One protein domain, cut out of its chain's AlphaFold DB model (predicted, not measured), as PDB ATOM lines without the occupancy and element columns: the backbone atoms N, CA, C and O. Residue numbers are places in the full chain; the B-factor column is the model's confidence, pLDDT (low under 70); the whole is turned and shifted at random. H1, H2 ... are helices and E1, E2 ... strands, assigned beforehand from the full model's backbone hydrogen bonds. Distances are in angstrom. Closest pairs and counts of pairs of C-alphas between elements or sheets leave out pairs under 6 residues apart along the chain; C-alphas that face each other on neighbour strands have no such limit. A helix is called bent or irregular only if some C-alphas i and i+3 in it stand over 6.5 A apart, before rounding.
ATOM      1  N   LEU A  43      40.055 -29.296 -22.917       92.62
ATOM      2  CA  LEU A  43      40.213 -30.243 -24.021       92.62
ATOM      3  C   LEU A  43      40.877 -29.587 -25.229       92.62
ATOM      4  O   LEU A  43      41.851 -30.118 -25.755       92.62
ATOM      5  N   SER A  44      40.398 -28.411 -25.640       91.56
ATOM      6  CA  SER A  44      40.974 -27.689 -26.781       91.56
ATOM      7  C   SER A  44      42.447 -27.366 -26.552       91.56
ATOM      8  O   SER A  44      43.256 -27.563 -27.451       91.56
ATOM      9  N   HIS A  45      42.812 -26.928 -25.344       92.56
ATOM     10  CA  HIS A  45      44.200 -26.658 -24.980       92.56
ATOM     11  C   HIS A  45      45.074 -27.918 -25.059       92.56
ATOM     12  O   HIS A  45      46.130 -27.892 -25.687       92.56
ATOM     13  N   ALA A  46      44.613 -29.033 -24.482       94.50
ATOM     14  CA  ALA A  46      45.335 -30.304 -24.527       94.50
ATOM     15  C   ALA A  46      45.563 -30.785 -25.972       94.50
ATOM     16  O   ALA A  46      46.678 -31.144 -26.349       94.50
ATOM     17  N   LEU A  47      44.516 -30.744 -26.799       95.31
ATOM     18  CA  LEU A  47      44.552 -31.185 -28.196       95.31
ATOM     19  C   LEU A  47      45.397 -30.262 -29.091       95.31
ATOM     20  O   LEU A  47      46.119 -30.747 -29.965       95.31
ATOM     21  N   LEU A  48      45.352 -28.946 -28.863       95.00
ATOM     22  CA  LEU A  48      46.254 -27.992 -29.516       95.00
ATOM     23  C   LEU A  48      47.709 -28.292 -29.154       95.00
ATOM     24  O   LEU A  48      48.554 -28.353 -30.041       95.00
ATOM     25  N   GLY A  49      47.996 -28.569 -27.883       94.38
ATOM     26  CA  GLY A  49      49.344 -28.923 -27.446       94.38
ATOM     27  C   GLY A  49      49.876 -30.213 -28.085       94.38
ATOM     28  O   GLY A  49      51.057 -30.274 -28.432       94.38
ATOM     29  N   LEU A  50      49.019 -31.221 -28.300       94.88
ATOM     30  CA  LEU A  50      49.373 -32.416 -29.083       94.88
ATOM     31  C   LEU A  50      49.670 -32.054 -30.547       94.88
ATOM     32  O   LEU A  50      50.707 -32.450 -31.082       94.88
ATOM     33  N   THR A  51      48.803 -31.246 -31.164       94.19
ATOM     34  CA  THR A  51      48.935 -30.779 -32.555       94.19
ATOM     35  C   THR A  51      50.253 -30.038 -32.787       94.19
ATOM     36  O   THR A  51      51.022 -30.371 -33.690       94.19
ATOM     37  N   GLU A  52      50.561 -29.054 -31.942       93.75
ATOM     38  CA  GLU A  52      51.772 -28.231 -32.035       93.75
ATOM     39  C   GLU A  52      53.053 -29.068 -31.948       93.75
ATOM     40  O   GLU A  52      54.068 -28.738 -32.567       93.75
ATOM     41  N   ARG A  53      52.995 -30.191 -31.225       92.69
ATOM     42  CA  ARG A  53      54.104 -31.142 -31.068       92.69
ATOM     43  C   ARG A  53      54.084 -32.288 -32.064       92.69
ATOM     44  O   ARG A  53      54.987 -33.121 -32.014       92.69
ATOM     45  N   ARG A  54      53.107 -32.320 -32.976       93.75
ATOM     46  CA  ARG A  54      52.904 -33.402 -33.952       93.75
ATOM     47  C   ARG A  54      52.772 -34.767 -33.275       93.75
ATOM     48  O   ARG A  54      53.374 -35.744 -33.717       93.75
ATOM     49  N   MET A  55      52.043 -34.796 -32.168       93.88
ATOM     50  CA  MET A  55      51.743 -36.014 -31.433       93.88
ATOM     51  C   MET A  55      50.420 -36.611 -31.896       93.88
ATOM     52  O   MET A  55      49.476 -35.883 -32.207       93.88
ATOM     53  N   ASP A  56      50.359 -37.939 -31.894       92.62
ATOM     54  CA  ASP A  56      49.122 -38.671 -32.150       92.62
ATOM     55  C   ASP A  56      48.159 -38.529 -30.958       92.62
ATOM     56  O   ASP A  56      48.542 -38.128 -29.850       92.62
ATOM     57  N   MET A  57      46.895 -38.905 -31.162       92.62
ATOM     58  CA  MET A  57      45.968 -39.067 -30.045       92.62
ATOM     59  C   MET A  57      46.489 -40.125 -29.052       92.62
ATOM     60  O   MET A  57      47.111 -41.106 -29.477       92.62
ATOM     61  N   PRO A  58      46.237 -39.979 -27.737       91.94
ATOM     62  CA  PRO A  58      46.706 -40.950 -26.756       91.94
ATOM     63  C   PRO A  58      46.126 -42.351 -26.977       91.94
ATOM     64  O   PRO A  58      44.956 -42.514 -27.325       91.94
ATOM     65  N   PHE A  59      46.945 -43.362 -26.706       90.00
ATOM     66  CA  PHE A  59      46.545 -44.763 -26.670       90.00
ATOM     67  C   PHE A  59      45.865 -45.080 -25.342       90.00
ATOM     68  O   PHE A  59      46.461 -44.859 -24.283       90.00
ATOM     69  N   LEU A  60      44.651 -45.629 -25.393       89.00
ATOM     70  CA  LEU A  60      43.901 -46.016 -24.200       89.00
ATOM     71  C   LEU A  60      43.920 -47.533 -24.036       89.00
ATOM     72  O   LEU A  60      43.280 -48.264 -24.792       89.00
ATOM     73  N   HIS A  61      44.627 -48.029 -23.030       86.44
ATOM     74  CA  HIS A  61      44.598 -49.441 -22.670       86.44
ATOM     75  C   HIS A  61      43.808 -49.624 -21.383       86.44
ATOM     76  O   HIS A  61      44.121 -48.997 -20.382       86.44
ATOM     77  N   ILE A  62      42.812 -50.504 -21.383       78.50
ATOM     78  CA  ILE A  62      41.966 -50.706 -20.207       78.50
ATOM     79  C   ILE A  62      42.302 -52.056 -19.566       78.50
ATOM     80  O   ILE A  62      42.322 -53.089 -20.239       78.50
ATOM     81  N   THR A  63      42.578 -52.033 -18.262       73.31
ATOM     82  CA  THR A  63      43.022 -53.170 -17.439       73.31
ATOM     83  C   THR A  63      42.283 -53.165 -16.095       73.31
ATOM     84  O   THR A  63      41.859 -52.099 -15.656       73.31
ATOM     85  N   PRO A  64      42.097 -54.304 -15.403       69.19
ATOM     86  CA  PRO A  64      41.618 -54.280 -14.020       69.19
ATOM     87  C   PRO A  64      42.712 -53.788 -13.049       69.19
ATOM     88  O   PRO A  64      43.877 -54.149 -13.216       69.19
ATOM     89  N   THR A  65      42.350 -53.020 -12.015       65.06
ATOM     90  CA  THR A  65      43.202 -52.687 -10.852       65.06
ATOM     91  C   THR A  65      43.092 -53.735  -9.762       65.06
ATOM     92  O   THR A  65      44.101 -54.234  -9.260       65.06
ATOM     93  N   GLU A  66      41.869 -54.137  -9.451       66.19
ATOM     94  CA  GLU A  66      41.552 -55.132  -8.435       66.19
ATOM     95  C   GLU A  66      40.749 -56.271  -9.055       66.19
ATOM     96  O   GLU A  66      40.073 -56.097 -10.065       66.19
ATOM     97  N   THR A  67      40.811 -57.440  -8.432       63.97
ATOM     98  CA  THR A  67      39.918 -58.571  -8.699       63.97
ATOM     99  C   THR A  67      39.182 -58.919  -7.417       63.97
ATOM    100  O   THR A  67      39.748 -58.801  -6.332       63.97
ATOM    101  N   LEU A  68      37.917 -59.310  -7.529       56.50
ATOM    102  CA  LEU A  68      37.148 -59.838  -6.406       56.50
ATOM    103  C   LEU A  68      37.265 -61.362  -6.429       56.50
ATOM    104  O   LEU A  68      37.080 -61.967  -7.485       56.50
ATOM    105  N   ASP A  69      37.590 -61.964  -5.289       60.28
ATOM    106  CA  ASP A  69      37.496 -63.413  -5.134       60.28
ATOM    107  C   ASP A  69      36.035 -63.868  -4.945       60.28
ATOM    108  O   ASP A  69      35.103 -63.062  -4.864       60.28
ATOM    109  N   GLU A  70      35.827 -65.180  -4.851       54.72
ATOM    110  CA  GLU A  70      34.510 -65.797  -4.640       54.72
ATOM    111  C   GLU A  70      33.798 -65.352  -3.343       54.72
ATOM    112  O   GLU A  70      32.587 -65.532  -3.218       54.72
ATOM    113  N   ASN A  71      34.525 -64.735  -2.403       57.72
ATOM    114  CA  ASN A  71      34.020 -64.214  -1.132       57.72
ATOM    115  C   ASN A  71      33.855 -62.680  -1.137       57.72
ATOM    116  O   ASN A  71      33.523 -62.098  -0.103       57.72
ATOM    117  N   GLY A  72      34.089 -62.014  -2.274       60.19
ATOM    118  CA  GLY A  72      34.027 -60.556  -2.406       60.19
ATOM    119  C   GLY A  72      35.244 -59.818  -1.836       60.19
ATOM    120  O   GLY A  72      35.189 -58.601  -1.649       60.19
ATOM    121  N   VAL A  73      36.345 -60.521  -1.551       66.44
ATOM    122  CA  VAL A  73      37.598 -59.912  -1.091       66.44
ATOM    123  C   VAL A  73      38.357 -59.352  -2.288       66.44
ATOM    124  O   VAL A  73      38.595 -60.038  -3.281       66.44
ATOM    125  N   ARG A  74      38.762 -58.084  -2.181       66.81
ATOM    126  CA  ARG A  74      39.547 -57.389  -3.205       66.81
ATOM    127  C   ARG A  74      41.011 -57.814  -3.142       66.81
ATOM    128  O   ARG A  74      41.651 -57.703  -2.099       66.81
ATOM    129  N   THR A  75      41.547 -58.251  -4.276       64.44
ATOM    130  CA  THR A  75      42.967 -58.545  -4.478       64.44
ATOM    131  C   THR A  75      43.526 -57.631  -5.564       64.44
ATOM    132  O   THR A  75      43.062 -57.668  -6.707       64.44
ATOM    133  N   SER A  76      44.536 -56.825  -5.217       69.88
ATOM    134  CA  SER A  76      45.273 -56.002  -6.185       69.88
ATOM    135  C   SER A  76      45.941 -56.881  -7.238       69.88
ATOM    136  O   SER A  76      46.597 -57.873  -6.918       69.88
ATOM    137  N   THR A  77      45.814 -56.486  -8.499       69.00
ATOM    138  CA  THR A  77      46.450 -57.174  -9.631       69.00
ATOM    139  C   THR A  77      47.867 -56.672  -9.926       69.00
ATOM    140  O   THR A  77      48.597 -57.307 -10.683       69.00
ATOM    141  N   ASN A  78      48.270 -55.535  -9.342       73.62
ATOM    142  CA  ASN A  78      49.531 -54.827  -9.608       73.62
ATOM    143  C   ASN A  78      49.780 -54.482 -11.098       73.62
ATOM    144  O   ASN A  78      50.909 -54.142 -11.465       73.62
ATOM    145  N   PHE A  79      48.755 -54.540 -11.962       78.06
ATOM    146  CA  PHE A  79      48.898 -54.249 -13.395       78.06
ATOM    147  C   PHE A  79      49.355 -52.818 -13.651       78.06
ATOM    148  O   PHE A  79      50.289 -52.606 -14.421       78.06
ATOM    149  N   GLU A  80      48.747 -51.854 -12.962       83.62
ATOM    150  CA  GLU A  80      49.125 -50.445 -13.057       83.62
ATOM    151  C   GLU A  80      50.614 -50.253 -12.752       83.62
ATOM    152  O   GLU A  80      51.357 -49.735 -13.579       83.62
ATOM    153  N   GLN A  81      51.089 -50.764 -11.613       84.81
ATOM    154  CA  GLN A  81      52.499 -50.679 -11.216       84.81
ATOM    155  C   GLN A  81      53.430 -51.347 -12.240       84.81
ATOM    156  O   GLN A  81      54.525 -50.847 -12.519       84.81
ATOM    157  N   SER A  82      53.007 -52.469 -12.829       83.81
ATOM    158  CA  SER A  82      53.765 -53.154 -13.878       83.81
ATOM    159  C   SER A  82      53.878 -52.300 -15.143       83.81
ATOM    160  O   SER A  82      54.985 -52.104 -15.639       83.81
ATOM    161  N   ILE A  83      52.769 -51.750 -15.644       87.31
ATOM    162  CA  ILE A  83      52.764 -50.909 -16.851       87.31
ATOM    163  C   ILE A  83      53.524 -49.603 -16.596       87.31
ATOM    164  O   ILE A  83      54.352 -49.208 -17.411       87.31
ATOM    165  N   MET A  84      53.336 -48.970 -15.438       89.06
ATOM    166  CA  MET A  84      54.059 -47.747 -15.072       89.06
ATOM    167  C   MET A  84      55.577 -47.961 -14.970       89.06
ATOM    168  O   MET A  84      56.340 -47.026 -15.198       89.06
ATOM    169  N   SER A  85      56.039 -49.174 -14.639       90.88
ATOM    170  CA  SER A  85      57.473 -49.480 -14.507       90.88
ATOM    171  C   SER A  85      58.117 -50.053 -15.771       90.88
ATOM    172  O   SER A  85      59.304 -49.819 -16.000       90.88
ATOM    173  N   ARG A  86      57.371 -50.806 -16.589       91.12
ATOM    174  CA  ARG A  86      57.898 -51.533 -17.764       91.12
ATOM    175  C   ARG A  86      57.390 -51.007 -19.104       91.12
ATOM    176  O   ARG A  86      58.009 -51.293 -20.125       91.12
ATOM    177  N   GLY A  87      56.342 -50.192 -19.090       92.19
ATOM    178  CA  GLY A  87      55.652 -49.723 -20.279       92.19
ATOM    179  C   GLY A  87      54.575 -50.702 -20.742       92.19
ATOM    180  O   GLY A  87      54.330 -51.738 -20.119       92.19
ATOM    181  N   PHE A  88      53.924 -50.366 -21.851       90.56
ATOM    182  CA  PHE A  88      53.037 -51.291 -22.543       90.56
ATOM    183  C   PHE A  88      53.865 -52.287 -23.352       90.56
ATOM    184  O   PHE A  88      54.682 -51.894 -24.187       90.56
ATOM    185  N   ASP A  89      53.604 -53.575 -23.156       87.56
ATOM    186  CA  ASP A  89      54.263 -54.629 -23.914       87.56
ATOM    187  C   ASP A  89      53.892 -54.573 -25.402       87.56
ATOM    188  O   ASP A  89      52.847 -54.045 -25.809       87.56
ATOM    189  N   ARG A  90      54.722 -55.204 -26.236       86.00
ATOM    190  CA  ARG A  90      54.334 -55.518 -27.614       86.00
ATOM    191  C   ARG A  90      53.057 -56.358 -27.623       86.00
ATOM    192  O   ARG A  90      52.876 -57.264 -26.814       86.00
ATOM    193  N   ASN A  91      52.219 -56.129 -28.617       80.75
ATOM    194  CA  ASN A  91      50.887 -56.699 -28.750       80.75
ATOM    195  C   ASN A  91      49.875 -56.263 -27.684       80.75
ATOM    196  O   ASN A  91      48.806 -56.868 -27.593       80.75
ATOM    197  N   THR A  92      50.170 -55.213 -26.915       84.81
ATOM    198  CA  THR A  92      49.143 -54.599 -26.078       84.81
ATOM    199  C   THR A  92      48.040 -54.070 -26.986       84.81
ATOM    200  O   THR A  92      48.292 -53.303 -27.918       84.81
ATOM    201  N   SER A  93      46.818 -54.522 -26.725       81.12
ATOM    202  CA  SER A  93      45.619 -54.013 -27.376       81.12
ATOM    203  C   SER A  93      45.168 -52.746 -26.672       81.12
ATOM    204  O   SER A  93      45.074 -52.721 -25.446       81.12
ATOM    205  N   GLY A  94      44.817 -51.728 -27.436       79.50
ATOM    206  CA  GLY A  94      44.237 -50.512 -26.899       79.50
ATOM    207  C   GLY A  94      43.335 -49.840 -27.907       79.50
ATOM    208  O   GLY A  94      43.312 -50.156 -29.100       79.50
ATOM    209  N   ILE A  95      42.531 -48.950 -27.368       79.75
ATOM    210  CA  ILE A  95      41.508 -48.221 -28.077       79.75
ATOM    211  C   ILE A  95      42.137 -46.927 -28.573       79.75
ATOM    212  O   ILE A  95      42.936 -46.298 -27.874       79.75
ATOM    213  N   VAL A  96      41.794 -46.565 -29.803       76.00
ATOM    214  CA  VAL A  96      42.201 -45.306 -30.421       76.00
ATOM    215  C   VAL A  96      40.956 -44.520 -30.797       76.00
ATOM    216  O   VAL A  96      39.891 -45.095 -31.021       76.00
ATOM    217  N   PHE A  97      41.116 -43.209 -30.881       85.25
ATOM    218  CA  PHE A  97      40.079 -42.295 -31.334       85.25
ATOM    219  C   PHE A  97      39.994 -42.345 -32.862       85.25
ATOM    220  O   PHE A  97      41.028 -42.373 -33.531       85.25
ATOM    221  N   VAL A  98      38.792 -42.390 -33.432       79.06
ATOM    222  CA  VAL A  98      38.600 -42.653 -34.869       79.06
ATOM    223  C   VAL A  98      37.828 -41.533 -35.552       79.06
ATOM    224  O   VAL A  98      36.853 -41.008 -35.021       79.06
ATOM    225  N   ASP A  99      38.231 -41.185 -36.773       79.12
ATOM    226  CA  ASP A  99      37.456 -40.278 -37.614       79.12
ATOM    227  C   ASP A  99      36.284 -41.071 -38.196       79.12
ATOM    228  O   ASP A  99      36.454 -41.943 -39.049       79.12
ATOM    229  N   ARG A 100      35.072 -40.801 -37.705       68.06
ATOM    230  CA  ARG A 100      33.855 -41.510 -38.132       68.06
ATOM    231  C   ARG A 100      33.201 -40.898 -39.372       68.06
ATOM    232  O   ARG A 100      31.997 -41.064 -39.572       68.06
ATOM    233  N   ASN A 101      33.960 -40.189 -40.207       67.31
ATOM    234  CA  ASN A 101      33.480 -39.776 -41.516       67.31
ATOM    235  C   ASN A 101      33.128 -41.026 -42.362       67.31
ATOM    236  O   ASN A 101      33.994 -41.878 -42.564       67.31
ATOM    237  N   PRO A 102      31.887 -41.153 -42.876       56.72
ATOM    238  CA  PRO A 102      31.448 -42.321 -43.646       56.72
ATOM    239  C   PRO A 102      32.296 -42.603 -44.897       56.72
ATOM    240  O   PRO A 102      32.343 -43.746 -45.347       56.72
ATOM    241  N   ASP A 103      33.001 -41.597 -45.421       64.75
ATOM    242  CA  ASP A 103      33.893 -41.740 -46.575       64.75
ATOM    243  C   ASP A 103      35.321 -42.176 -46.191       64.75
ATOM    244  O   ASP A 103      36.087 -42.634 -47.041       64.75
ATOM    245  N   ARG A 104      35.695 -42.050 -44.909       58.00
ATOM    246  CA  ARG A 104      37.016 -42.398 -44.364       58.00
ATOM    247  C   ARG A 104      36.872 -43.558 -43.393       58.00
ATOM    248  O   ARG A 104      36.773 -43.397 -42.183       58.00
ATOM    249  N   ASN A 105      36.811 -44.760 -43.949       57.22
ATOM    250  CA  ASN A 105      36.669 -45.983 -43.168       57.22
ATOM    251  C   ASN A 105      37.777 -46.124 -42.102       57.22
ATOM    252  O   ASN A 105      38.892 -46.515 -42.433       57.22
ATOM    253  N   TRP A 106      37.422 -45.953 -40.824       66.50
ATOM    254  CA  TRP A 106      38.204 -46.401 -39.657       66.50
ATOM    255  C   TRP A 106      39.641 -45.866 -39.575       66.50
ATOM    256  O   TRP A 106      40.546 -46.581 -39.132       66.50
ATOM    257  N   GLU A 107      39.854 -44.626 -39.999       76.88
ATOM    258  CA  GLU A 107      41.133 -43.944 -39.811       76.88
ATOM    259  C   GLU A 107      41.212 -43.377 -38.392       76.88
ATOM    260  O   GLU A 107      40.210 -42.951 -37.818       76.88
ATOM    261  N   GLU A 108      42.403 -43.405 -37.799       82.19
ATOM    262  CA  GLU A 108      42.626 -42.735 -36.521       82.19
ATOM    263  C   GLU A 108      42.384 -41.233 -36.683       82.19
ATOM    264  O   GLU A 108      42.877 -40.610 -37.627       82.19
ATOM    265  N   ALA A 109      41.600 -40.662 -35.773       87.94
ATOM    266  CA  ALA A 109      41.344 -39.236 -35.772       87.94
ATOM    267  C   ALA A 109      42.579 -38.497 -35.241       87.94
ATOM    268  O   ALA A 109      43.027 -38.783 -34.126       87.94
ATOM    269  N   PRO A 110      43.117 -37.523 -35.990       90.31
ATOM    270  CA  PRO A 110      44.169 -36.666 -35.468       90.31
ATOM    271  C   PRO A 110      43.581 -35.691 -34.422       90.31
ATOM    272  O   PRO A 110      42.370 -35.435 -34.449       90.31
ATOM    273  N   PRO A 111      44.386 -35.119 -33.505       92.06
ATOM    274  CA  PRO A 111      43.880 -34.245 -32.439       92.06
ATOM    275  C   PRO A 111      43.002 -33.082 -32.932       92.06
ATOM    276  O   PRO A 111      41.992 -32.745 -32.308       92.06
ATOM    277  N   GLU A 112      43.324 -32.510 -34.094       91.81
ATOM    278  CA  GLU A 112      42.602 -31.401 -34.723       91.81
ATOM    279  C   GLU A 112      41.144 -31.739 -35.047       91.81
ATOM    280  O   GLU A 112      40.294 -30.843 -35.081       91.81
ATOM    281  N   HIS A 113      40.834 -33.027 -35.240       89.38
ATOM    282  CA  HIS A 113      39.477 -33.509 -35.490       89.38
ATOM    283  C   HIS A 113      38.513 -33.131 -34.353       89.38
ATOM    284  O   HIS A 113      37.334 -32.859 -34.612       89.38
ATOM    285  N   PHE A 114      39.022 -33.088 -33.118       90.81
ATOM    286  CA  PHE A 114      38.239 -32.923 -31.896       90.81
ATOM    287  C   PHE A 114      38.247 -31.496 -31.338       90.81
ATOM    288  O   PHE A 114      37.321 -31.134 -30.619       90.81
ATOM    289  N   ILE A 115      39.224 -30.651 -31.695       89.25
ATOM    290  CA  ILE A 115      39.346 -29.275 -31.163       89.25
ATOM    291  C   ILE A 115      38.070 -28.460 -31.411       89.25
ATOM    292  O   ILE A 115      37.566 -27.769 -30.531       89.25
ATOM    293  N   SER A 116      37.533 -28.537 -32.629       83.81
ATOM    294  CA  SER A 116      36.335 -27.781 -33.016       83.81
ATOM    295  C   SER A 116      35.020 -28.483 -32.664       83.81
ATOM    296  O   SER A 116      33.962 -27.847 -32.746       83.81
ATOM    297  N   ARG A 117      35.101 -29.767 -32.292       87.12
ATOM    298  CA  ARG A 117      33.986 -30.696 -32.058       87.12
ATOM    299  C   ARG A 117      34.264 -31.600 -30.844       87.12
ATOM    300  O   ARG A 117      34.402 -32.818 -31.003       87.12
ATOM    301  N   PRO A 118      34.400 -31.024 -29.637       87.38
ATOM    302  CA  PRO A 118      34.709 -31.788 -28.428       87.38
ATOM    303  C   PRO A 118      33.651 -32.858 -28.111       87.38
ATOM    304  O   PRO A 118      33.974 -33.874 -27.504       87.38
ATOM    305  N   GLU A 119      32.414 -32.695 -28.583       88.44
ATOM    306  CA  GLU A 119      31.341 -33.685 -28.459       88.44
ATOM    307  C   GLU A 119      31.677 -35.036 -29.100       88.44
ATOM    308  O   GLU A 119      31.290 -36.082 -28.575       88.44
ATOM    309  N   LEU A 120      32.457 -35.038 -30.187       87.69
ATOM    310  CA  LEU A 120      32.895 -36.274 -30.833       87.69
ATOM    311  C   LEU A 120      33.920 -37.020 -29.980       87.69
ATOM    312  O   LEU A 120      33.914 -38.248 -29.957       87.69
ATOM    313  N   LEU A 121      34.766 -36.290 -29.247       89.56
ATOM    314  CA  LEU A 121      35.751 -36.885 -28.348       89.56
ATOM    315  C   LEU A 121      35.071 -37.557 -27.154       89.56
ATOM    316  O   LEU A 121      35.452 -38.663 -26.782       89.56
ATOM    317  N   LEU A 122      34.062 -36.903 -26.568       89.12
ATOM    318  CA  LEU A 122      33.295 -37.465 -25.452       89.12
ATOM    319  C   LEU A 122      32.549 -38.735 -25.871       89.12
ATOM    320  O   LEU A 122      32.549 -39.727 -25.143       89.12
ATOM    321  N   GLU A 123      31.958 -38.729 -27.066       85.38
ATOM    322  CA  GLU A 123      31.275 -39.899 -27.614       85.38
ATOM    323  C   GLU A 123      32.246 -41.058 -27.894       85.38
ATOM    324  O   GLU A 123      31.936 -42.209 -27.571       85.38
ATOM    325  N   ASP A 124      33.433 -40.782 -28.443       85.38
ATOM    326  CA  ASP A 124      34.458 -41.811 -28.651       85.38
ATOM    327  C   ASP A 124      35.019 -42.344 -27.325       85.38
ATOM    328  O   ASP A 124      35.182 -43.557 -27.185       85.38
ATOM    329  N   LEU A 125      35.234 -41.485 -26.322       85.69
ATOM    330  CA  LEU A 125      35.659 -41.903 -24.984       85.69
ATOM    331  C   LEU A 125      34.616 -42.823 -24.329       85.69
ATOM    332  O   LEU A 125      34.959 -43.894 -23.824       85.69
ATOM    333  N   ARG A 126      33.329 -42.462 -24.409       81.88
ATOM    334  CA  ARG A 126      32.213 -43.293 -23.929       81.88
ATOM    335  C   ARG A 126      32.209 -44.660 -24.615       81.88
ATOM    336  O   ARG A 126      32.120 -45.692 -23.949       81.88
ATOM    337  N   ARG A 127      32.338 -44.689 -25.946       78.50
ATOM    338  CA  ARG A 127      32.376 -45.937 -26.731       78.50
ATOM    339  C   ARG A 127      33.590 -46.794 -26.414       78.50
ATOM    340  O   ARG A 127      33.450 -48.017 -26.355       78.50
ATOM    341  N   ALA A 128      34.753 -46.182 -26.209       76.25
ATOM    342  CA  ALA A 128      35.969 -46.880 -25.819       76.25
ATOM    343  C   ALA A 128      35.748 -47.651 -24.510       76.25
ATOM    344  O   ALA A 128      35.973 -48.861 -24.430       76.25
ATOM    345  N   ILE A 129      35.193 -46.978 -23.508       73.44
ATOM    346  CA  ILE A 129      34.953 -47.570 -22.192       73.44
ATOM    347  C   ILE A 129      33.869 -48.652 -22.264       73.44
ATOM    348  O   ILE A 129      34.081 -49.765 -21.782       73.44
ATOM    349  N   GLN A 130      32.757 -48.397 -22.963       69.69
ATOM    350  CA  GLN A 130      31.709 -49.404 -23.183       69.69
ATOM    351  C   GLN A 130      32.221 -50.640 -23.933       69.69
ATOM    352  O   GLN A 130      31.873 -51.774 -23.597       69.69
ATOM    353  N   SER A 131      33.093 -50.451 -24.925       66.56
ATOM    354  CA  SER A 131      33.718 -51.562 -25.644       66.56
ATOM    355  C   SER A 131      34.549 -52.421 -24.693       66.56
ATOM    356  O   SER A 131      34.477 -53.647 -24.757       66.56
ATOM    357  N   PHE A 132      35.275 -51.826 -23.744       62.97
ATOM    358  CA  PHE A 132      35.972 -52.608 -22.724       62.97
ATOM    359  C   PHE A 132      35.026 -53.384 -21.809       62.97
ATOM    360  O   PHE A 132      35.305 -54.547 -21.532       62.97
ATOM    361  N   VAL A 133      33.894 -52.823 -21.388       55.19
ATOM    362  CA  VAL A 133      32.908 -53.576 -20.589       55.19
ATOM    363  C   VAL A 133      32.479 -54.844 -21.332       55.19
ATOM    364  O   VAL A 133      32.405 -55.925 -20.753       55.19
ATOM    365  N   HIS A 134      32.310 -54.766 -22.652       51.34
ATOM    366  CA  HIS A 134      31.999 -55.935 -23.472       51.34
ATOM    367  C   HIS A 134      33.200 -56.862 -23.743       51.34
ATOM    368  O   HIS A 134      33.015 -58.077 -23.897       51.34
ATOM    369  N   HIS A 135      34.428 -56.333 -23.801       50.78
ATOM    370  CA  HIS A 135      35.623 -57.081 -24.211       50.78
ATOM    371  C   HIS A 135      36.525 -57.548 -23.081       50.78
ATOM    372  O   HIS A 135      36.914 -58.714 -23.106       50.78
ATOM    373  N   GLY A 136      36.778 -56.732 -22.061       47.59
ATOM    374  CA  GLY A 136      37.434 -57.126 -20.815       47.59
ATOM    375  C   GLY A 136      36.723 -58.306 -20.147       47.59
ATOM    376  O   GLY A 136      37.375 -59.250 -19.709       47.59
ATOM    377  N   VAL A 137      35.387 -58.351 -20.209       45.16
ATOM    378  CA  VAL A 137      34.577 -59.510 -19.776       45.16
ATOM    379  C   VAL A 137      34.838 -60.767 -20.628       45.16
ATOM    380  O   VAL A 137      34.710 -61.902 -20.159       45.16
ATOM    381  N   ARG A 138      35.227 -60.616 -21.903       42.53
ATOM    382  CA  ARG A 138      35.502 -61.738 -22.820       42.53
ATOM    383  C   ARG A 138      36.951 -62.221 -22.773       42.53
ATOM    384  O   ARG A 138      37.134 -63.433 -22.899       42.53
ATOM    385  N   THR A 139      37.930 -61.334 -22.601       40.31
ATOM    386  CA  THR A 139      39.372 -61.639 -22.622       40.31
ATOM    387  C   THR A 139      39.944 -61.978 -21.244       40.31
ATOM    388  O   THR A 139      40.828 -62.826 -21.171       40.31
ATOM    389  N   ASN A 140      39.385 -61.455 -20.144       41.34
ATOM    390  CA  ASN A 140      39.858 -61.750 -18.780       41.34
ATOM    391  C   ASN A 140      39.214 -62.984 -18.133       41.34
ATOM    392  O   ASN A 140      39.426 -63.240 -16.952       41.34
ATOM    393  N   LYS A 141      38.481 -63.810 -18.892       43.56
ATOM    394  CA  LYS A 141      37.851 -65.046 -18.380       43.56
ATOM    395  C   LYS A 141      38.824 -65.962 -17.623       43.56
ATOM    396  O   LYS A 141      38.423 -66.596 -16.658       43.56
ATOM    397  N   GLY A 142      40.090 -66.015 -18.043       37.44
ATOM    398  CA  GLY A 142      41.124 -66.806 -17.365       37.44
ATOM    399  C   GLY A 142      41.661 -66.178 -16.072       37.44
ATOM    400  O   GLY A 142      42.002 -66.908 -15.150       37.44
ATOM    401  N   ILE A 143      41.708 -64.844 -15.988       40.47
ATOM    402  CA  ILE A 143      42.192 -64.094 -14.812       40.47
ATOM    403  C   ILE A 143      41.087 -63.978 -13.748       40.47
ATOM    404  O   ILE A 143      41.374 -63.953 -12.559       40.47
ATOM    405  N   LEU A 144      39.822 -64.009 -14.171       41.06
ATOM    406  CA  LEU A 144      38.634 -63.984 -13.313       41.06
ATOM    407  C   LEU A 144      38.178 -65.388 -12.854       41.06
ATOM    408  O   LEU A 144      37.028 -65.563 -12.469       41.06
ATOM    409  N   GLY A 145      39.038 -66.413 -12.944       36.84
ATOM    410  CA  GLY A 145      38.769 -67.732 -12.353       36.84
ATOM    411  C   GLY A 145      37.618 -68.541 -12.977       36.84
ATOM    412  O   GLY A 145      37.075 -69.430 -12.322       36.84
ATOM    413  N   PHE A 146      37.237 -68.300 -14.238       37.53
ATOM    414  CA  PHE A 146      36.144 -69.047 -14.876       37.53
ATOM    415  C   PHE A 146      36.562 -70.473 -15.284       37.53
ATOM    416  O   PHE A 146      36.895 -70.732 -16.441       37.53
ATOM    417  N   ASN A 147      36.437 -71.433 -14.366       35.75
ATOM    418  CA  ASN A 147      36.282 -72.851 -14.704       35.75
ATOM    419  C   ASN A 147      34.791 -73.204 -14.625       35.75
ATOM    420  O   ASN A 147      34.179 -73.194 -13.564       35.75
ATOM    421  N   GLY A 148      34.182 -73.417 -15.789       38.44
ATOM    422  CA  GLY A 148      32.752 -73.209 -15.992       38.44
ATOM    423  C   GLY A 148      31.774 -74.031 -15.145       38.44
ATOM    424  O   GLY A 148      32.006 -75.196 -14.841       38.44
ATOM    425  N   LYS A 149      30.584 -73.450 -14.953       34.62
ATOM    426  CA  LYS A 149      29.275 -74.117 -15.068       34.62
ATOM    427  C   LYS A 149      28.233 -73.081 -15.515       34.62
ATOM    428  O   LYS A 149      28.299 -71.921 -15.145       34.62
ATOM    429  N   ARG A 150      27.346 -73.489 -16.427       38.44
ATOM    430  CA  ARG A 150      26.370 -72.632 -17.127       38.44
ATOM    431  C   ARG A 150      25.207 -72.236 -16.206       38.44
ATOM    432  O   ARG A 150      24.508 -73.133 -15.746       38.44
ATOM    433  N   GLY A 151      24.914 -70.939 -16.099       37.53
ATOM    434  CA  GLY A 151      23.686 -70.434 -15.473       37.53
ATOM    435  C   GLY A 151      23.525 -68.918 -15.609       37.53
ATOM    436  O   GLY A 151      23.715 -68.196 -14.654       37.53
ATOM    437  N   SER A 152      23.147 -68.439 -16.800       42.41
ATOM    438  CA  SER A 152      23.039 -67.015 -17.189       42.41
ATOM    439  C   SER A 152      24.368 -66.245 -17.156       42.41
ATOM    440  O   SER A 152      24.819 -65.743 -16.136       42.41
ATOM    441  N   ARG A 153      24.995 -66.146 -18.339       44.12
ATOM    442  CA  ARG A 153      26.293 -65.488 -18.537       44.12
ATOM    443  C   ARG A 153      26.356 -64.118 -17.857       44.12
ATOM    444  O   ARG A 153      27.335 -63.869 -17.188       44.12
ATOM    445  N   GLU A 154      25.336 -63.276 -17.983       38.91
ATOM    446  CA  GLU A 154      25.365 -61.887 -17.495       38.91
ATOM    447  C   GLU A 154      25.174 -61.708 -15.982       38.91
ATOM    448  O   GLU A 154      25.796 -60.813 -15.417       38.91
ATOM    449  N   ALA A 155      24.386 -62.548 -15.304       37.06
ATOM    450  CA  ALA A 155      24.139 -62.378 -13.866       37.06
ATOM    451  C   ALA A 155      25.316 -62.874 -13.009       37.06
ATOM    452  O   ALA A 155      25.670 -62.230 -12.023       37.06
ATOM    453  N   ASP A 156      25.991 -63.948 -13.437       38.38
ATOM    454  CA  ASP A 156      27.205 -64.448 -12.777       38.38
ATOM    455  C   ASP A 156      28.388 -63.465 -12.927       38.38
ATOM    456  O   ASP A 156      29.228 -63.368 -12.032       38.38
ATOM    457  N   TYR A 157      28.443 -62.685 -14.023       43.69
ATOM    458  CA  TYR A 157      29.455 -61.630 -14.227       43.69
ATOM    459  C   TYR A 157      29.298 -60.456 -13.251       43.69
ATOM    460  O   TYR A 157      30.298 -59.891 -12.810       43.69
ATOM    461  N   LEU A 158      28.059 -60.086 -12.919       41.53
ATOM    462  CA  LEU A 158      27.744 -59.014 -11.968       41.53
ATOM    463  C   LEU A 158      27.916 -59.461 -10.506       41.53
ATOM    464  O   LEU A 158      28.227 -58.635  -9.656       41.53
ATOM    465  N   ALA A 159      27.744 -60.754 -10.216       37.91
ATOM    466  CA  ALA A 159      27.721 -61.280  -8.852       37.91
ATOM    467  C   ALA A 159      29.084 -61.755  -8.298       37.91
ATOM    468  O   ALA A 159      29.239 -61.789  -7.080       37.91
ATOM    469  N   HIS A 160      30.060 -62.130  -9.143       39.69
ATOM    470  CA  HIS A 160      31.221 -62.924  -8.687       39.69
ATOM    471  C   HIS A 160      32.622 -62.452  -9.109       39.69
ATOM    472  O   HIS A 160      33.587 -63.168  -8.861       39.69
ATOM    473  N   GLY A 161      32.797 -61.283  -9.729       44.16
ATOM    474  CA  GLY A 161      34.155 -60.887 -10.126       44.16
ATOM    475  C   GLY A 161      34.234 -59.696 -11.057       44.16
ATOM    476  O   GLY A 161      34.763 -59.815 -12.162       44.16
ATOM    477  N   GLN A 162      33.715 -58.545 -10.639       52.59
ATOM    478  CA  GLN A 162      33.979 -57.306 -11.359       52.59
ATOM    479  C   GLN A 162      35.375 -56.815 -10.988       52.59
ATOM    480  O   GLN A 162      35.604 -56.336  -9.880       52.59
ATOM    481  N   GLY A 163      36.326 -56.988 -11.906       54.34
ATOM    482  CA  GLY A 163      37.595 -56.292 -11.775       54.34
ATOM    483  C   GLY A 163      37.350 -54.790 -11.888       54.34
ATOM    484  O   GLY A 163      36.628 -54.371 -12.794       54.34
ATOM    485  N   VAL A 164      37.903 -53.998 -10.971       65.25
ATOM    486  CA  VAL A 164      37.738 -52.538 -11.006       65.25
ATOM    487  C   VAL A 164      38.496 -52.014 -12.234       65.25
ATOM    488  O   VAL A 164      39.697 -52.250 -12.332       65.25
ATOM    489  N   PRO A 165      37.829 -51.399 -13.221       70.38
ATOM    490  CA  PRO A 165      38.470 -50.954 -14.459       70.38
ATOM    491  C   PRO A 165      39.381 -49.736 -14.248       70.38
ATOM    492  O   PRO A 165      39.025 -48.780 -13.562       70.38
ATOM    493  N   LEU A 166      40.525 -49.742 -14.928       77.81
ATOM    494  CA  LEU A 166      41.474 -48.635 -14.999       77.81
ATOM    495  C   LEU A 166      41.900 -48.413 -16.447       77.81
ATOM    496  O   LEU A 166      42.285 -49.358 -17.140       77.81
ATOM    497  N   VAL A 167      41.855 -47.162 -16.895       85.44
ATOM    498  CA  VAL A 167      42.387 -46.759 -18.199       85.44
ATOM    499  C   VAL A 167      43.823 -46.301 -18.018       85.44
ATOM    500  O   VAL A 167      44.085 -45.300 -17.370       85.44
ATOM    501  N   MET A 168      44.759 -47.000 -18.634       89.88
ATOM    502  CA  MET A 168      46.139 -46.567 -18.785       89.88
ATOM    503  C   MET A 168      46.265 -45.739 -20.067       89.88
ATOM    504  O   MET A 168      45.842 -46.182 -21.138       89.88
ATOM    505  N   VAL A 169      46.872 -44.558 -19.968       93.81
ATOM    506  CA  VAL A 169      46.994 -43.596 -21.072       93.81
ATOM    507  C   VAL A 169      48.455 -43.479 -21.497       93.81
ATOM    508  O   VAL A 169      49.322 -43.189 -20.670       93.81
ATOM    509  N   GLY A 170      48.747 -43.698 -22.780       94.00
ATOM    510  CA  GLY A 170      50.111 -43.661 -23.319       94.00
ATOM    511  C   GLY A 170      50.269 -42.806 -24.569       94.00
ATOM    512  O   GLY A 170      49.371 -42.729 -25.404       94.00
ATOM    513  N   ASP A 171      51.444 -42.204 -24.729       94.50
ATOM    514  CA  ASP A 171      51.873 -41.601 -25.985       94.50
ATOM    515  C   ASP A 171      52.357 -42.690 -26.952       94.50
ATOM    516  O   ASP A 171      53.345 -43.386 -26.709       94.50
ATOM    517  N   GLN A 172      51.648 -42.808 -28.072       91.50
ATOM    518  CA  GLN A 172      51.905 -43.790 -29.121       91.50
ATOM    519  C   GLN A 172      52.525 -43.197 -30.393       91.50
ATOM    520  O   GLN A 172      52.681 -43.911 -31.383       91.50
ATOM    521  N   THR A 173      52.909 -41.918 -30.374       92.75
ATOM    522  CA  THR A 173      53.437 -41.202 -31.544       92.75
ATOM    523  C   THR A 173      54.580 -41.971 -32.209       92.75
ATOM    524  O   THR A 173      55.566 -42.333 -31.556       92.75
ATOM    525  N   GLY A 174      54.443 -42.239 -33.508       89.62
ATOM    526  CA  GLY A 174      55.455 -42.936 -34.308       89.62
ATOM    527  C   GLY A 174      55.587 -44.443 -34.046       89.62
ATOM    528  O   GLY A 174      56.454 -45.076 -34.645       89.62
ATOM    529  N   ILE A 175      54.744 -45.035 -33.193       90.38
ATOM    530  CA  ILE A 175      54.749 -46.480 -32.939       90.38
ATOM    531  C   ILE A 175      53.890 -47.187 -33.985       90.38
ATOM    532  O   ILE A 175      52.712 -46.873 -34.182       90.38
ATOM    533  N   SER A 176      54.478 -48.193 -34.639       88.56
ATOM    534  CA  SER A 176      53.763 -49.032 -35.599       88.56
ATOM    535  C   SER A 176      52.637 -49.814 -34.919       88.56
ATOM    536  O   SER A 176      52.824 -50.445 -33.871       88.56
ATOM    537  N   ARG A 177      51.461 -49.804 -35.548       85.44
ATOM    538  CA  ARG A 177      50.248 -50.449 -35.045       85.44
ATOM    539  C   ARG A 177      49.566 -51.240 -36.145       85.44
ATOM    540  O   ARG A 177      49.702 -50.948 -37.332       85.44
ATOM    541  N   ARG A 178      48.805 -52.251 -35.738       85.50
ATOM    542  CA  ARG A 178      47.921 -53.005 -36.630       85.50
ATOM    543  C   ARG A 178      46.512 -53.028 -36.066       85.50
ATOM    544  O   ARG A 178      46.332 -53.133 -34.854       85.50
ATOM    545  N   ARG A 179      45.525 -52.962 -36.952       81.38
ATOM    546  CA  ARG A 179      44.114 -53.069 -36.580       81.38
ATOM    547  C   ARG A 179      43.822 -54.453 -35.984       81.38
ATOM    548  O   ARG A 179      44.319 -55.464 -36.491       81.38
ATOM    549  N   GLY A 180      43.006 -54.493 -34.934       74.06
ATOM    550  CA  GLY A 180      42.398 -55.720 -34.421       74.06
ATOM    551  C   GLY A 180      41.485 -56.391 -35.455       74.06
ATOM    552  O   GLY A 180      40.906 -55.727 -36.314       74.06
ATOM    553  N   VAL A 181      41.365 -57.720 -35.407       69.06
ATOM    554  CA  VAL A 181      40.630 -58.517 -36.421       69.06
ATOM    555  C   VAL A 181      39.353 -59.174 -35.890       69.06
ATOM    556  O   VAL A 181      38.699 -59.930 -36.599       69.06
ATOM    557  N   ASP A 182      38.984 -58.909 -34.644       58.84
ATOM    558  CA  ASP A 182      37.895 -59.575 -33.918       58.84
ATOM    559  C   ASP A 182      36.568 -58.792 -33.920       58.84
ATOM    560  O   ASP A 182      35.651 -59.114 -33.163       58.84
ATOM    561  N   GLY A 183      36.443 -57.801 -34.809       58.56
ATOM    562  CA  GLY A 183      35.217 -57.020 -35.014       58.56
ATOM    563  C   GLY A 183      35.053 -55.823 -34.076       58.56
ATOM    564  O   GLY A 183      33.979 -55.230 -34.050       58.56
ATOM    565  N   ILE A 184      36.101 -55.466 -33.331       63.25
ATOM    566  CA  ILE A 184      36.122 -54.369 -32.358       63.25
ATOM    567  C   ILE A 184      37.050 -53.263 -32.855       63.25
ATOM    568  O   ILE A 184      38.091 -53.529 -33.458       63.25
ATOM    569  N   GLU A 185      36.698 -52.020 -32.552       70.50
ATOM    570  CA  GLU A 185      37.482 -50.821 -32.844       70.50
ATOM    571  C   GLU A 185      38.712 -50.718 -31.917       70.50
ATOM    572  O   GLU A 185      38.700 -50.004 -30.918       70.50
ATOM    573  N   HIS A 186      39.778 -51.467 -32.206       77.38
ATOM    574  CA  HIS A 186      41.026 -51.389 -31.443       77.38
ATOM    575  C   HIS A 186      42.268 -51.591 -32.320       77.38
ATOM    576  O   HIS A 186      42.204 -52.149 -33.422       77.38
ATOM    577  N   TYR A 187      43.415 -51.165 -31.795       81.00
ATOM    578  CA  TYR A 187      44.731 -51.376 -32.386       81.00
ATOM    579  C   TYR A 187      45.648 -52.132 -31.433       81.00
ATOM    580  O   TYR A 187      45.508 -52.096 -30.213       81.00
ATOM    581  N   ILE A 188      46.607 -52.825 -32.030       83.69
ATOM    582  CA  ILE A 188      47.620 -53.608 -31.343       83.69
ATOM    583  C   ILE A 188      48.975 -52.953 -31.612       83.69
ATOM    584  O   ILE A 188      49.342 -52.757 -32.777       83.69
ATOM    585  N   THR A 189      49.716 -52.617 -30.553       85.25
ATOM    586  CA  THR A 189      51.074 -52.062 -30.665       85.25
ATOM    587  C   THR A 189      52.046 -53.140 -31.148       85.25
ATOM    588  O   THR A 189      52.034 -54.264 -30.647       85.25
ATOM    589  N   ASN A 190      52.910 -52.838 -32.118       85.62
ATOM    590  CA  ASN A 190      53.884 -53.823 -32.610       85.62
ATOM    591  C   ASN A 190      55.201 -53.806 -31.811       85.62
ATOM    592  O   ASN A 190      55.862 -54.838 -31.697       85.62
ATOM    593  N   GLU A 191      55.559 -52.657 -31.234       88.25
ATOM    594  CA  GLU A 191      56.877 -52.416 -30.621       88.25
ATOM    595  C   GLU A 191      56.813 -52.178 -29.101       88.25
ATOM    596  O   GLU A 191      57.837 -52.251 -28.427       88.25
ATOM    597  N   GLY A 192      55.610 -51.985 -28.547       90.00
ATOM    598  CA  GLY A 192      55.413 -51.560 -27.158       90.00
ATOM    599  C   GLY A 192      55.596 -50.048 -26.977       90.00
ATOM    600  O   GLY A 192      56.104 -49.364 -27.860       90.00
ATOM    601  N   ILE A 193      55.143 -49.519 -25.843       93.69
ATOM    602  CA  ILE A 193      55.276 -48.099 -25.479       93.69
ATOM    603  C   ILE A 193      56.107 -48.040 -24.192       93.69
ATOM    604  O   ILE A 193      55.713 -48.669 -23.208       93.69
ATOM    605  N   PRO A 194      57.236 -47.317 -24.158       94.38
ATOM    606  CA  PRO A 194      58.122 -47.301 -22.998       94.38
ATOM    607  C   PRO A 194      57.521 -46.550 -21.789       94.38
ATOM    608  O   PRO A 194      56.644 -45.698 -21.965       94.38
ATOM    609  N   PRO A 195      58.009 -46.819 -20.558       94.75
ATOM    610  CA  PRO A 195      57.483 -46.231 -19.318       94.75
ATOM    611  C   PRO A 195      57.421 -44.700 -19.302       94.75
ATOM    612  O   PRO A 195      56.487 -44.108 -18.772       94.75
ATOM    613  N   ASP A 196      58.413 -44.030 -19.887       94.81
ATOM    614  CA  ASP A 196      58.509 -42.569 -19.897       94.81
ATOM    615  C   ASP A 196      57.512 -41.899 -20.856       94.81
ATOM    616  O   ASP A 196      57.341 -40.679 -20.824       94.81
ATOM    617  N   ARG A 197      56.826 -42.701 -21.676       94.75
ATOM    618  CA  ARG A 197      55.730 -42.292 -22.559       94.75
ATOM    619  C   ARG A 197      54.353 -42.632 -21.991       94.75
ATOM    620  O   ARG A 197      53.345 -42.368 -22.640       94.75
ATOM    621  N   ILE A 198      54.283 -43.156 -20.769       95.06
ATOM    622  CA  ILE A 198      53.018 -43.327 -20.055       95.06
ATOM    623  C   ILE A 198      52.599 -41.975 -19.466       95.06
ATOM    624  O   ILE A 198      53.338 -41.333 -18.714       95.06
ATOM    625  N   MET A 199      51.410 -41.509 -19.845       96.00
ATOM    626  CA  MET A 199      50.868 -40.229 -19.387       96.00
ATOM    627  C   MET A 199      50.357 -40.345 -17.950       96.00
ATOM    628  O   MET A 199      50.646 -39.468 -17.130       96.00
ATOM    629  N   GLY A 200      49.668 -41.451 -17.655       93.88
ATOM    630  CA  GLY A 200      49.095 -41.770 -16.353       93.88
ATOM    631  C   GLY A 200      47.988 -42.817 -16.462       93.88
ATOM    632  O   GLY A 200      47.924 -43.571 -17.438       93.88
ATOM    633  N   SER A 201      47.120 -42.831 -15.459       90.69
ATOM    634  CA  SER A 201      45.976 -43.725 -15.356       90.69
ATOM    635  C   SER A 201      44.712 -42.945 -14.969       90.69
ATOM    636  O   SER A 201      44.802 -41.877 -14.364       90.69
ATOM    637  N   LEU A 202      43.545 -43.450 -15.372       86.00
ATOM    638  CA  LEU A 202      42.219 -42.913 -15.057       86.00
ATOM    639  C   LEU A 202      41.395 -44.024 -14.411       86.00
ATOM    640  O   LEU A 202      41.235 -45.101 -15.001       86.00
ATOM    641  N   GLU A 203      40.865 -43.772 -13.221       76.94
ATOM    642  CA  GLU A 203      39.973 -44.713 -12.548       76.94
ATOM    643  C   GLU A 203      38.560 -44.599 -13.119       76.94
ATOM    644  O   GLU A 203      37.986 -43.516 -13.192       76.94
ATOM    645  N   ILE A 204      37.966 -45.729 -13.500       71.19
ATOM    646  CA  ILE A 204      36.563 -45.761 -13.911       71.19
ATOM    647  C   ILE A 204      35.747 -46.207 -12.692       71.19
ATOM    648  O   ILE A 204      35.653 -47.394 -12.376       71.19
ATOM    649  N   ALA A 205      35.167 -45.233 -11.989       57.25
ATOM    650  CA  ALA A 205      34.423 -45.461 -10.747       57.25
ATOM    651  C   ALA A 205      33.159 -46.332 -10.930       57.25
ATOM    652  O   ALA A 205      32.726 -46.987  -9.981       57.25
ATOM    653  N   ALA A 206      32.596 -46.387 -12.144       51.84
ATOM    654  CA  ALA A 206      31.459 -47.234 -12.493       51.84
ATOM    655  C   ALA A 206      31.674 -47.915 -13.856       51.84
ATOM    656  O   ALA A 206      31.907 -47.258 -14.866       51.84
ATOM    657  N   LEU A 207      31.557 -49.250 -13.886       51.53
ATOM    658  CA  LEU A 207      31.598 -50.069 -15.112       51.53
ATOM    659  C   LEU A 207      30.449 -49.760 -16.080       51.53
ATOM    660  O   LEU A 207      30.474 -50.181 -17.230       51.53
ATOM    661  N   ASP A 208      29.451 -49.032 -15.605       52.44
ATOM    662  CA  ASP A 208      28.334 -48.544 -16.376       52.44
ATOM    663  C   ASP A 208      28.422 -47.019 -16.459       52.44
ATOM    664  O   ASP A 208      27.977 -46.303 -15.565       52.44
ATOM    665  N   MET A 209      29.052 -46.523 -17.526       60.03
ATOM    666  CA  MET A 209      29.037 -45.096 -17.852       60.03
ATOM    667  C   MET A 209      27.685 -44.711 -18.455       60.03
ATOM    668  O   MET A 209      27.584 -44.357 -19.634       60.03
ATOM    669  N   GLU A 210      26.641 -44.848 -17.648       57.66
ATOM    670  CA  GLU A 210      25.263 -44.513 -17.987       57.66
ATOM    671  C   GLU A 210      25.024 -42.996 -17.905       57.66
ATOM    672  O   GLU A 210      24.136 -42.482 -18.587       57.66
ATOM    673  N   SER A 211      25.847 -42.266 -17.135       68.88
ATOM    674  CA  SER A 211      25.712 -40.820 -16.927       68.88
ATOM    675  C   SER A 211      26.636 -39.983 -17.828       68.88
ATOM    676  O   SER A 211      27.811 -40.305 -18.043       68.88
ATOM    677  N   LYS A 212      26.104 -38.860 -18.340       76.25
ATOM    678  CA  LYS A 212      26.877 -37.831 -19.065       76.25
ATOM    679  C   LYS A 212      27.990 -37.270 -18.182       76.25
ATOM    680  O   LYS A 212      29.087 -36.997 -18.668       76.25
ATOM    681  N   GLU A 213      27.709 -37.125 -16.895       78.62
ATOM    682  CA  GLU A 213      28.588 -36.540 -15.892       78.62
ATOM    683  C   GLU A 213      29.873 -37.354 -15.679       78.62
ATOM    684  O   GLU A 213      30.954 -36.768 -15.560       78.62
ATOM    685  N   ASP A 214      29.794 -38.686 -15.696       78.44
ATOM    686  CA  ASP A 214      30.974 -39.541 -15.524       78.44
ATOM    687  C   ASP A 214      31.922 -39.420 -16.724       78.44
ATOM    688  O   ASP A 214      33.138 -39.306 -16.565       78.44
ATOM    689  N   VAL A 215      31.378 -39.375 -17.947       84.12
ATOM    690  CA  VAL A 215      32.180 -39.202 -19.173       84.12
ATOM    691  C   VAL A 215      32.826 -37.818 -19.207       84.12
ATOM    692  O   VAL A 215      33.995 -37.690 -19.566       84.12
ATOM    693  N   VAL A 216      32.091 -36.783 -18.793       86.81
ATOM    694  CA  VAL A 216      32.605 -35.414 -18.631       86.81
ATOM    695  C   VAL A 216      33.758 -35.379 -17.624       86.81
ATOM    696  O   VAL A 216      34.772 -34.723 -17.873       86.81
ATOM    697  N   THR A 217      33.632 -36.108 -16.515       86.00
ATOM    698  CA  THR A 217      34.679 -36.207 -15.490       86.00
ATOM    699  C   THR A 217      35.926 -36.891 -16.041       86.00
ATOM    700  O   THR A 217      37.010 -36.316 -15.976       86.00
ATOM    701  N   LEU A 218      35.779 -38.046 -16.695       86.50
ATOM    702  CA  LEU A 218      36.911 -38.742 -17.312       86.50
ATOM    703  C   LEU A 218      37.583 -37.923 -18.414       86.50
ATOM    704  O   LEU A 218      38.804 -37.936 -18.537       86.50
ATOM    705  N   ALA A 219      36.814 -37.185 -19.214       90.38
ATOM    706  CA  ALA A 219      37.375 -36.319 -20.243       90.38
ATOM    707  C   ALA A 219      38.204 -35.177 -19.645       90.38
ATOM    708  O   ALA A 219      39.247 -34.815 -20.193       90.38
ATOM    709  N   LYS A 220      37.766 -34.625 -18.507       90.75
ATOM    710  CA  LYS A 220      38.536 -33.631 -17.760       90.75
ATOM    711  C   LYS A 220      39.858 -34.225 -17.268       90.75
ATOM    712  O   LYS A 220      40.906 -33.631 -17.511       90.75
ATOM    713  N   GLU A 221      39.822 -35.386 -16.625       92.94
ATOM    714  CA  GLU A 221      41.029 -36.052 -16.122       92.94
ATOM    715  C   GLU A 221      41.980 -36.446 -17.260       92.94
ATOM    716  O   GLU A 221      43.192 -36.250 -17.164       92.94
ATOM    717  N   LEU A 222      41.444 -36.910 -18.393       93.75
ATOM    718  CA  LEU A 222      42.227 -37.164 -19.600       93.75
ATOM    719  C   LEU A 222      42.933 -35.888 -20.086       93.75
ATOM    720  O   LEU A 222      44.123 -35.931 -20.404       93.75
ATOM    721  N   ALA A 223      42.234 -34.748 -20.118       94.75
ATOM    722  CA  ALA A 223      42.834 -33.464 -20.480       94.75
ATOM    723  C   ALA A 223      43.968 -33.072 -19.519       94.75
ATOM    724  O   ALA A 223      45.011 -32.582 -19.955       94.75
ATOM    725  N   GLU A 224      43.785 -33.294 -18.216       95.50
ATOM    726  CA  GLU A 224      44.802 -33.040 -17.191       95.50
ATOM    727  C   GLU A 224      46.032 -33.940 -17.374       95.50
ATOM    728  O   GLU A 224      47.159 -33.440 -17.326       95.50
ATOM    729  N   LEU A 225      45.845 -35.232 -17.671       96.25
ATOM    730  CA  LEU A 225      46.946 -36.152 -17.977       96.25
ATOM    731  C   LEU A 225      47.736 -35.717 -19.214       96.25
ATOM    732  O   LEU A 225      48.970 -35.700 -19.175       96.25
ATOM    733  N   ILE A 226      47.043 -35.340 -20.292       96.12
ATOM    734  CA  ILE A 226      47.681 -34.871 -21.528       96.12
ATOM    735  C   ILE A 226      48.478 -33.594 -21.251       96.12
ATOM    736  O   ILE A 226      49.672 -33.546 -21.543       96.12
ATOM    737  N   ASN A 227      47.861 -32.578 -20.642       94.62
ATOM    738  CA  ASN A 227      48.537 -31.315 -20.334       94.62
ATOM    739  C   ASN A 227      49.751 -31.532 -19.418       94.62
ATOM    740  O   ASN A 227      50.843 -31.042 -19.706       94.62
ATOM    741  N   GLY A 228      49.601 -32.339 -18.364       95.38
ATOM    742  CA  GLY A 228      50.709 -32.693 -17.481       95.38
ATOM    743  C   GLY A 228      51.847 -33.404 -18.220       95.38
ATOM    744  O   GLY A 228      53.021 -33.133 -17.963       95.38
ATOM    745  N   TYR A 229      51.529 -34.284 -19.171       96.25
ATOM    746  CA  TYR A 229      52.525 -34.943 -20.014       96.25
ATOM    747  C   TYR A 229      53.253 -33.959 -20.948       96.25
ATOM    748  O   TYR A 229      54.486 -33.978 -21.033       96.25
ATOM    749  N   LEU A 230      52.517 -33.060 -21.606       93.81
ATOM    750  CA  LEU A 230      53.075 -32.009 -22.462       93.81
ATOM    751  C   LEU A 230      54.027 -31.101 -21.669       93.81
ATOM    752  O   LEU A 230      55.146 -30.825 -22.105       93.81
ATOM    753  N   ASP A 231      53.658 -30.706 -20.453       92.81
ATOM    754  CA  ASP A 231      54.514 -29.893 -19.586       92.81
ATOM    755  C   ASP A 231      55.802 -30.619 -19.181       92.81
ATOM    756  O   ASP A 231      56.887 -30.027 -19.208       92.81
TER     757      ASP A 231
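This is residues 43 to 231 of the 236 residues of an uncharacterized protein of Parcubacteria group bacterium CG1_02_58_44 (UniProt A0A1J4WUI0). A small three-stranded antiparallel sheet, E1 E4 E7, forms the middle, with the long helices H4 and H6 over one face, meeting near their first residues as an L, and the short H2 on the other face. H1 and H3 gather at one end of this body, the hairpin E2 E3 and H5 lie toward the other end, where residues 147 to 153 stick out, and a second hairpin, E5 E6, lies apart from the sheet. The printed part has 189 residues with six named helices and seven named strands, in the order H1 E1 E2 E3 H2 H3 H4 H5 E4 E5 E6 E7 H6, and its class is mixed, helices and strands. It is compact, with a radius of gyration of the C-alphas of 16.8 A and spans of 52 by 36 by 32 A.

H1, residues 43 to 52, begins at C-alpha 43 (40.213, -30.243, -24.021) and is 14.2 A long. E1, residues 59 to 64, 16.6 A, runs on into E2, residues 66 to 68, at 35 degrees across a break of 1 residue. E3 is residues 74 to 76 and H2 residues 79 to 86. After residues 87 to 111, which hold no named element, come H3, residues 112 to 115, and H4, residues 118 to 142, 37.3 A long, from C-alpha 118 at (34.709, -31.788, -28.428). H4 has a kink of 36 degrees near residue 136 and is irregular, with C-alphas 139 and 142 7.6 A apart. H5 is residues 153 to 160, E4 residues 165 to 170, 16.3 A, E5 residues 177 to 179, E6 residues 187 to 189 and E7 residues 198 to 203, 15.1 A. H6, residues 212 to 231, 28.8 A, ends at C-alpha 231 (54.514, -29.893, -19.586).

In the sheet E1 E4 E7, E4 is the inner strand; N 61 and O 168 are 2.9 A apart across E1 and E4, and N 167 and O 202 2.9 A across E4 and E7. The sheet with H4 and H6 on one face and H2 on the opposite face makes three layers. H6 lies over E7 at a height over the sheet of 9.3 A and runs along the strands, at 20 degrees to E7 on the local plane; the closest C-alphas are those of Met 199 and Tyr 229, 5.6 A. H4 lies over E1 at 8.8 A, slantwise to the strands, with C-alphas 62 and 132 the closest, 6.8 A. H2 has a height of 6.8 A and lies, only just, over none of the strands, with 2 of its C-alphas falling on E4. H4 and H6 touch, through residues 122 to 126 and 215 to 219 alone, about perpendicular at 84 degrees; the closest C-alphas are those of Arg 126 and Val 215, 6.3 A. H1 touches H6, the same way at a shallow tilt of 34 degrees, only just short of steep, with C-alphas 46 and 227 closest, 5.4 A. H1 also touches H3, with C-alphas 44 and 115 closest, 4.9 A. H5 is close to but not clearly touching H4: C-alphas 137 and 157 are the closest, 7.8 A. In the hairpin E2 and E3, N 67 and O 75 are 2.8 A apart; in the hairpin E5 and E6, N 188 and O 178 are 2.9 A apart. Residues 93 to 94 pair antiparallel with residues 187 to 188 of E6. Every O i to N i+4 pair is within hydrogen-bond range in H1, H2 and H6, against 17 of 21 in H4 and 3 of 4 in H5; H3 is too short for such a pair.

The two C-alphas farthest apart, those of Glu 52 and Lys 149, are 53.8 A apart. The printed part has no cut, and the link H2 to H3, 25 residues, is long. The mean pLDDT of the printed part is 75.2; 67 residues are under 70, in residues 64 to 77, 100 to 106, 130 to 164, 181 to 184 and 205 to 211.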